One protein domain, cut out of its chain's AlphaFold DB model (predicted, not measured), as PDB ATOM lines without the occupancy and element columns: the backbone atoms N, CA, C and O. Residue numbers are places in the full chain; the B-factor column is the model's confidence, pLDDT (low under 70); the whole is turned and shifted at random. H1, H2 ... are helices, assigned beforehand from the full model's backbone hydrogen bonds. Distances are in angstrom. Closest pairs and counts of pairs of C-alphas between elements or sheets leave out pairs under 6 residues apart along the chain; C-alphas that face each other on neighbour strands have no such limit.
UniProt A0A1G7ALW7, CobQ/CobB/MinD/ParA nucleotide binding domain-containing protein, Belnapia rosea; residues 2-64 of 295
ATOM      1  N   LEU A   2     285.737 187.518 154.354       84.81
ATOM      2  CA  LEU A   2     284.911 187.294 155.551       84.81
ATOM      3  C   LEU A   2     285.736 186.878 156.774       84.81
ATOM      4  O   LEU A   2     285.394 187.235 157.896       84.81
ATOM      5  N   GLY A   3     286.866 186.207 156.542       84.38
ATOM      6  CA  GLY A   3     287.666 185.570 157.585       84.38
ATOM      7  C   GLY A   3     287.214 184.129 157.819       84.38
ATOM      8  O   GLY A   3     286.070 183.777 157.535       84.38
ATOM      9  N   ALA A   4     288.126 183.293 158.318       85.12
ATOM     10  CA  ALA A   4     287.908 181.851 158.412       85.12
ATOM     11  C   ALA A   4     286.753 181.480 159.355       85.12
ATOM     12  O   ALA A   4     285.865 180.735 158.954       85.12
ATOM     13  N   GLU A   5     286.728 182.014 160.578       86.88
ATOM     14  CA  GLU A   5     285.688 181.670 161.561       86.88
ATOM     15  C   GLU A   5     284.288 182.168 161.158       86.88
ATOM     16  O   GLU A   5     283.361 181.355 161.159       86.88
ATOM     17  N   PRO A   6     284.103 183.431 160.709       87.56
ATOM     18  CA  PRO A   6     282.817 183.866 160.167       87.56
ATOM     19  C   PRO A   6     282.356 183.013 158.982       87.56
ATOM     20  O   PRO A   6     281.191 182.634 158.922       87.56
ATOM     21  N   PHE A   7     283.262 182.657 158.065       89.12
ATOM     22  CA  PHE A   7     282.921 181.800 156.929       89.12
ATOM     23  C   PHE A   7     282.500 180.390 157.367       89.12
ATOM     24  O   PHE A   7     281.471 179.896 156.911       89.12
ATOM     25  N   LYS A   8     283.236 179.761 158.295       89.25
ATOM     26  CA  LYS A   8     282.874 178.452 158.866       89.25
ATOM     27  C   LYS A   8     281.481 178.477 159.490       89.25
ATOM     28  O   LYS A   8     280.712 177.544 159.282       89.25
ATOM     29  N   ALA A   9     281.135 179.548 160.208       88.69
ATOM     30  CA  ALA A   9     279.808 179.702 160.795       88.69
ATOM     31  C   ALA A   9     278.692 179.767 159.733       88.69
ATOM     32  O   ALA A   9     277.608 179.236 159.965       88.69
ATOM     33  N   LEU A  10     278.957 180.361 158.560       89.31
ATOM     34  CA  LEU A  10     277.995 180.420 157.452       89.31
ATOM     35  C   LEU A  10     277.740 179.048 156.813       89.31
ATOM     36  O   LEU A  10     276.595 178.738 156.493       89.31
ATOM     37  N   VAL A  11     278.778 178.221 156.654       88.69
ATOM     38  CA  VAL A  11     278.658 176.892 156.016       88.69
ATOM     39  C   VAL A  11     278.283 175.765 156.988       88.69
ATOM     40  O   VAL A  11     277.974 174.660 156.553       88.69
ATOM     41  N   ALA A  12     278.287 176.019 158.302       83.62
ATOM     42  CA  ALA A  12     278.005 175.002 159.319       83.62
ATOM     43  C   ALA A  12     276.533 174.542 159.354       83.62
ATOM     44  O   ALA A  12     276.252 173.423 159.783       83.62
ATOM     45  N   SER A  13     275.583 175.380 158.919       74.00
ATOM     46  CA  SER A  13     274.153 175.053 158.935       74.00
ATOM     47  C   SER A  13     273.647 174.703 157.537       74.00
ATOM     48  O   SER A  13     273.333 175.573 156.730       74.00
ATOM     49  N   ALA A  14     273.537 173.405 157.249       69.81
ATOM     50  CA  ALA A  14     273.057 172.931 155.951       69.81
ATOM     51  C   ALA A  14     271.540 173.117 155.735       69.81
ATOM     52  O   ALA A  14     271.082 173.032 154.596       69.81
ATOM     53  N   SER A  15     270.757 173.335 156.800       72.56
ATOM     54  CA  SER A  15     269.290 173.425 156.739       72.56
ATOM     55  C   SER A  15     268.776 174.794 156.296       72.56
ATOM     56  O   SER A  15     267.700 174.872 155.710       72.56
ATOM     57  N   ILE A  16     269.532 175.863 156.556       79.25
ATOM     58  CA  ILE A  16     269.221 177.224 156.112       79.25
ATOM     59  C   ILE A  16     270.514 177.798 155.529       79.25
ATOM     60  O   ILE A  16     271.298 178.401 156.267       79.25
ATOM     61  N   PRO A  17     270.792 177.557 154.237       84.00
ATOM     62  CA  PRO A  17     272.002 178.068 153.619       84.00
ATOM     63  C   PRO A  17     271.981 179.596 153.620       84.00
ATOM     64  O   PRO A  17     270.966 180.217 153.321       84.00
ATOM     65  N   LYS A  18     273.130 180.182 153.950       88.88
ATOM     66  CA  LYS A  18     273.354 181.634 154.025       88.88
ATOM     67  C   LYS A  18     274.394 182.124 153.011       88.88
ATOM     68  O   LYS A  18     274.832 183.267 153.022       88.88
ATOM     69  N   THR A  19     274.868 181.221 152.169       94.94
ATOM     70  CA  THR A  19     275.868 181.461 151.126       94.94
ATOM     71  C   THR A  19     275.171 181.581 149.771       94.94
ATOM     72  O   THR A  19     273.947 181.470 149.674       94.94
ATOM     73  N   ILE A  20     275.943 181.705 148.690       95.44
ATOM     74  CA  ILE A  20     275.443 181.639 147.310       95.44
ATOM     75  C   ILE A  20     274.596 180.383 147.032       95.44
ATOM     76  O   ILE A  20     273.740 180.389 146.146       95.44
ATOM     77  N   ARG A  21     274.767 179.316 147.826       95.25
ATOM     78  CA  ARG A  21     273.906 178.128 147.791       95.25
ATOM     79  C   ARG A  21     272.431 178.474 147.984       95.25
ATOM     80  O   ARG A  21     271.603 177.869 147.312       95.25
ATOM     81  N   SER A  22     272.098 179.416 148.870       94.31
ATOM     82  CA  SER A  22     270.707 179.789 149.166       94.31
ATOM     83  C   SER A  22     269.959 180.251 147.922       94.31
ATOM     84  O   SER A  22     268.828 179.836 147.672       94.31
ATOM     85  N   PHE A  23     270.659 181.015 147.087       95.62
ATOM     86  CA  PHE A  23     270.183 181.494 145.804       95.62
ATOM     87  C   PHE A  23     270.146 180.379 144.745       95.62
ATOM     88  O   PHE A  23     269.104 180.132 144.133       95.62
ATOM     89  N   LEU A  24     271.266 179.672 144.546       96.06
ATOM     90  CA  LEU A  24     271.433 178.714 143.444       96.06
ATOM     91  C   LEU A  24     270.645 177.410 143.623       96.06
ATOM     92  O   LEU A  24     270.240 176.803 142.632       96.06
ATOM     93  N   GLN A  25     270.394 176.966 144.858       93.75
ATOM     94  CA  GLN A  25     269.662 175.719 145.113       93.75
ATOM     95  C   GLN A  25     268.247 175.734 144.530       93.75
ATOM     96  O   GLN A  25     267.750 174.691 144.108       93.75
ATOM     97  N   GLY A  26     267.619 176.908 144.447       92.44
ATOM     98  CA  GLY A  26     266.268 177.028 143.920       92.44
ATOM     99  C   GLY A  26     266.174 176.756 142.410       92.44
ATOM    100  O   GLY A  26     265.152 176.260 141.935       92.44
ATOM    101  N   TYR A  27     267.275 176.925 141.662       91.44
ATOM    102  CA  TYR A  27     267.372 176.458 140.272       91.44
ATOM    103  C   TYR A  27     267.400 174.930 140.166       91.44
ATOM    104  O   TYR A  27     266.872 174.381 139.204       91.44
ATOM    105  N   LEU A  28     268.006 174.230 141.133       90.88
ATOM    106  CA  LEU A  28     268.036 172.761 141.137       90.88
ATOM    107  C   LEU A  28     266.724 172.159 141.648       90.88
ATOM    108  O   LEU A  28     266.342 171.066 141.242       90.88
ATOM    109  N   GLN A  29     266.024 172.879 142.523       90.56
ATOM    110  CA  GLN A  29     264.725 172.486 143.074       90.56
ATOM    111  C   GLN A  29     263.540 172.918 142.196       90.56
ATOM    112  O   GLN A  29     262.402 172.583 142.513       90.56
ATOM    113  N   ASN A  30     263.792 173.648 141.101       86.31
ATOM    114  CA  ASN A  30     262.774 174.259 140.239       86.31
ATOM    115  C   ASN A  30     261.790 175.176 140.996       86.31
ATOM    116  O   ASN A  30     260.639 175.327 140.597       86.31
ATOM    117  N   THR A  31     262.241 175.800 142.085       89.56
ATOM    118  CA  THR A  31     261.473 176.777 142.878       89.56
ATOM    119  C   THR A  31     261.779 178.226 142.483       89.56
ATOM    120  O   THR A  31     261.148 179.151 142.991       89.56
ATOM    121  N   GLY A  32     262.718 178.427 141.551       87.38
ATOM    122  CA  GLY A  32     263.219 179.742 141.151       87.38
ATOM    123  C   GLY A  32     264.380 180.216 142.034       87.38
ATOM    124  O   GLY A  32     264.750 179.531 142.981       87.38
ATOM    125  N   PRO A  33     265.008 181.365 141.730       92.50
ATOM    126  CA  PRO A  33     266.141 181.876 142.503       92.50
ATOM    127  C   PRO A  33     265.755 182.121 143.968       92.50
ATOM    128  O   PRO A  33     264.803 182.858 144.234       92.50
ATOM    129  N   GLY A  34     266.522 181.565 144.906       92.50
ATOM    130  CA  GLY A  34     266.320 181.790 146.341       92.50
ATOM    131  C   GLY A  34     266.711 183.203 146.812       92.50
ATOM    132  O   GLY A  34     266.983 184.079 145.980       92.50
ATOM    133  N   PRO A  35     266.721 183.447 148.135       92.19
ATOM    134  CA  PRO A  35     267.192 184.706 148.705       92.19
ATOM    135  C   PRO A  35     268.718 184.838 148.587       92.19
ATOM    136  O   PRO A  35     269.433 183.841 148.443       92.19
ATOM    137  N   ILE A  36     269.210 186.077 148.645       92.81
ATOM    138  CA  ILE A  36     270.633 186.413 148.546       92.81
ATOM    139  C   ILE A  36     271.034 187.159 149.815       92.81
ATOM    140  O   ILE A  36     270.423 188.158 150.170       92.81
ATOM    141  N   ASP A  37     272.089 186.689 150.475       92.44
ATOM    142  CA  ASP A  37     272.695 187.389 151.603       92.44
ATOM    143  C   ASP A  37     274.032 188.005 151.174       92.44
ATOM    144  O   ASP A  37     274.879 187.341 150.559       92.44
ATOM    145  N   VAL A  38     274.243 189.267 151.546       94.44
ATOM    146  CA  VAL A  38     275.505 189.985 151.341       94.44
ATOM    147  C   VAL A  38     276.184 190.296 152.667       94.44
ATOM    148  O   VAL A  38     275.546 190.560 153.685       94.44
ATOM    149  N   TYR A  39     277.513 190.290 152.654       94.00
ATOM    150  CA  TYR A  39     278.322 190.366 153.862       94.00
ATOM    151  C   TYR A  39     279.451 191.385 153.763       94.00
ATOM    152  O   TYR A  39     279.966 191.692 152.687       94.00
ATOM    153  N   LYS A  40     279.918 191.835 154.932       92.50
ATOM    154  CA  LYS A  40     281.175 192.568 155.111       92.50
ATOM    155  C   LYS A  40     282.000 191.872 156.185       92.50
ATOM    156  O   LYS A  40     281.511 191.615 157.280       92.50
ATOM    157  N   GLY A  41     283.255 191.565 155.874       89.00
ATOM    158  CA  GLY A  41     284.223 191.138 156.887       89.00
ATOM    159  C   GLY A  41     284.889 192.331 157.589       89.00
ATOM    160  O   GLY A  41     284.809 193.445 157.068       89.00
ATOM    161  N   PRO A  42     285.632 192.105 158.687       87.06
ATOM    162  CA  PRO A  42     286.234 193.158 159.518       87.06
ATOM    163  C   PRO A  42     287.055 194.214 158.761       87.06
ATOM    164  O   PRO A  42     286.988 195.396 159.079       87.06
ATOM    165  N   SER A  43     287.799 193.793 157.734       89.38
ATOM    166  CA  SER A  43     288.667 194.672 156.931       89.38
ATOM    167  C   SER A  43     288.096 195.001 155.545       89.38
ATOM    168  O   SER A  43     288.817 195.514 154.683       89.38
ATOM    169  N   THR A  44     286.831 194.654 155.292       90.06
ATOM    170  CA  THR A  44     286.173 194.892 153.998       90.06
ATOM    171  C   THR A  44     285.857 196.377 153.856       90.06
ATOM    172  O   THR A  44     285.465 197.029 154.821       90.06
ATOM    173  N   ASN A  45     286.076 196.939 152.666       91.12
ATOM    174  CA  ASN A  45     285.773 198.346 152.411       91.12
ATOM    175  C   ASN A  45     284.251 198.591 152.552       91.12
ATOM    176  O   ASN A  45     283.480 197.733 152.121       91.12
ATOM    177  N   PRO A  46     283.801 199.732 153.112       91.69
ATOM    178  CA  PRO A  46     282.379 200.067 153.199       91.69
ATOM    179  C   PRO A  46     281.611 199.995 151.874       91.69
ATOM    180  O   PRO A  46     280.431 199.660 151.904       91.69
ATOM    181  N   ASN A  47     282.275 200.238 150.744       93.38
ATOM    182  CA  ASN A  47     281.676 200.217 149.405       93.38
ATOM    183  C   ASN A  47     281.759 198.838 148.730       93.38
ATOM    184  O   ASN A  47     281.536 198.722 147.532       93.38
ATOM    185  N   VAL A  48     282.142 197.793 149.469       94.12
ATOM    186  CA  VAL A  48     282.259 196.431 148.947       94.12
ATOM    187  C   VAL A  48     281.329 195.513 149.724       94.12
ATOM    188  O   VAL A  48     281.365 195.462 150.956       94.12
ATOM    189  N   HIS A  49     280.532 194.752 148.984       95.31
ATOM    190  CA  HIS A  49     279.725 193.652 149.494       95.31
ATOM    191  C   HIS A  49     280.282 192.321 148.999       95.31
ATOM    192  O   HIS A  49     280.840 192.229 147.909       95.31
ATOM    193  N   LEU A  50     280.168 191.293 149.836       95.31
ATOM    194  CA  LEU A  50     280.634 189.944 149.539       95.31
ATOM    195  C   LEU A  50     279.446 188.991 149.527       95.31
ATOM    196  O   LEU A  50     278.720 188.913 150.516       95.31
ATOM    197  N   VAL A  51     279.309 188.206 148.465       95.38
ATOM    198  CA  VAL A  51     278.475 187.001 148.472       95.38
ATOM    199  C   VAL A  51     279.372 185.832 148.871       95.38
ATOM    200  O   VAL A  51     280.401 185.583 148.244       95.38
ATOM    201  N   ALA A  52     279.029 185.135 149.955       95.12
ATOM    202  CA  ALA A  52     279.836 184.019 150.439       95.12
ATOM    203  C   ALA A  52     279.736 182.815 149.486       95.12
ATOM    204  O   ALA A  52     278.632 182.389 149.147       95.12
ATOM    205  N   GLY A  53     280.875 182.242 149.092       93.62
ATOM    206  CA  GLY A  53     280.919 180.974 148.356       93.62
ATOM    207  C   GLY A  53     280.467 179.776 149.203       93.62
ATOM    208  O   GLY A  53     280.203 179.906 150.397       93.62
ATOM    209  N   ASP A  54     280.392 178.594 148.593       93.69
ATOM    210  CA  ASP A  54     280.015 177.353 149.280       93.69
ATOM    211  C   ASP A  54     280.674 176.141 148.607       93.69
ATOM    212  O   ASP A  54     280.732 176.075 147.381       93.69
ATOM    213  N   PHE A  55     281.121 175.149 149.380       90.56
ATOM    214  CA  PHE A  55     281.645 173.891 148.824       90.56
ATOM    215  C   PHE A  55     280.584 173.111 148.032       90.56
ATOM    216  O   PHE A  55     280.913 172.354 147.118       90.56
ATOM    217  N   TRP A  56     279.305 173.330 148.338       93.62
ATOM    218  CA  TRP A  56     278.170 172.803 147.588       93.62
ATOM    219  C   TRP A  56     278.139 173.268 146.126       93.62
ATOM    220  O   TRP A  56     277.489 172.625 145.307       93.62
ATOM    221  N   LEU A  57     278.872 174.324 145.754       94.38
ATOM    222  CA  LEU A  57     278.992 174.747 144.356       94.38
ATOM    223  C   LEU A  57     279.481 173.629 143.422       94.38
ATOM    224  O   LEU A  57     279.142 173.662 142.245       94.38
ATOM    225  N   ASN A  58     280.193 172.614 143.924       92.94
ATOM    226  CA  ASN A  58     280.527 171.427 143.128       92.94
ATOM    227  C   ASN A  58     279.269 170.672 142.663       92.94
ATOM    228  O   ASN A  58     279.181 170.287 141.504       92.94
ATOM    229  N   VAL A  59     278.249 170.554 143.522       94.44
ATOM    230  CA  VAL A  59     276.953 169.950 143.165       94.44
ATOM    231  C   VAL A  59     276.251 170.782 142.095       94.44
ATOM    232  O   VAL A  59     275.693 170.236 141.147       94.44
ATOM    233  N   TYR A  60     276.295 172.110 142.226       95.56
ATOM    234  CA  TYR A  60     275.746 172.995 141.203       95.56
ATOM    235  C   TYR A  60     276.505 172.867 139.877       95.56
ATOM    236  O   TYR A  60     275.881 172.783 138.826       95.56
ATOM    237  N   SER A  61     277.838 172.784 139.928       95.06
ATOM    238  CA  SER A  61     278.692 172.562 138.759       95.06
ATOM    239  C   SER A  61     278.309 171.290 138.005       95.06
ATOM    240  O   SER A  61     278.175 171.334 136.785       95.06
ATOM    241  N   ASP A  62     278.113 170.181 138.719       93.06
ATOM    242  CA  ASP A  62     277.749 168.888 138.126       93.06
ATOM    243  C   ASP A  62     276.335 168.904 137.529       93.06
ATOM    244  O   ASP A  62     276.055 168.221 136.543       93.06
ATOM    245  N   ALA A  63     275.441 169.718 138.096       93.88
ATOM    246  CA  ALA A  63     274.082 169.892 137.599       93.88
ATOM    247  C   ALA A  63     273.987 170.765 136.333       93.88
ATOM    248  O   ALA A  63     272.946 170.760 135.675       93.88
ATOM    249  N   LEU A  64     275.035 171.516 135.975       94.56
ATOM    250  CA  LEU A  64     275.085 172.333 134.759       94.56
ATOM    251  C   LEU A  64     275.469 171.474 133.540       94.56
ATOM    252  O   LEU A  64     276.621 171.457 133.099       94.56
TER     253      LEU A  64
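AT A GLANCE: This is residues 2 to 64 of the 295 residues of the protein "CobQ/CobB/MinD/ParA nucleotide binding domain-containing protein" of Belnapia rosea (UniProt A0A1G7ALW7). With little regular structure, this is a pair of short helices, H2 and H3, side by side at one end, with a long loop, residues 29 to 56, running out to the other end and back between them in the chain, and a third short helix, H1, apart from both. The printed part has 63 residues; the class is all helix, H1, H2, H3 in chain order, holding only 24 residues, with no named strand. It is only just compact, close to loose, with a radius of gyration of the C-alphas of 12.5 A, and elongated, spanning 36 by 22 by 19 A.

IN THESE COORDINATES: H1, residues 4 to 11, begins at C-alpha (287.908, 181.851, 158.412) and is 10.8 A long. H2, residues 20 to 28, measures 13.1 A. H3, residues 57 to 63, measures 9.7 A and ends at C-alpha (274.082, 169.892, 137.599).

HOW THE PARTS SIT: H2 and H3 touch, closest at the C-alphas of Arg 21 and Leu 57, 7.0 A apart. They run the same way at a shallow tilt of 13 degrees. H1 is apart from both. Every O i to N i+4 pair is within hydrogen-bond range in H1 and H3; in H2, 2 of 5 are, beside 4 of 6 O i to N i+3 pairs.

THE WHOLE: The farthest C-alphas, Asn 30 and Ser 43, are 37.0 A apart. The printed part has no cut. The H2 to H3 link is long, 28 residues. Residue 14 alone has pLDDT under 70.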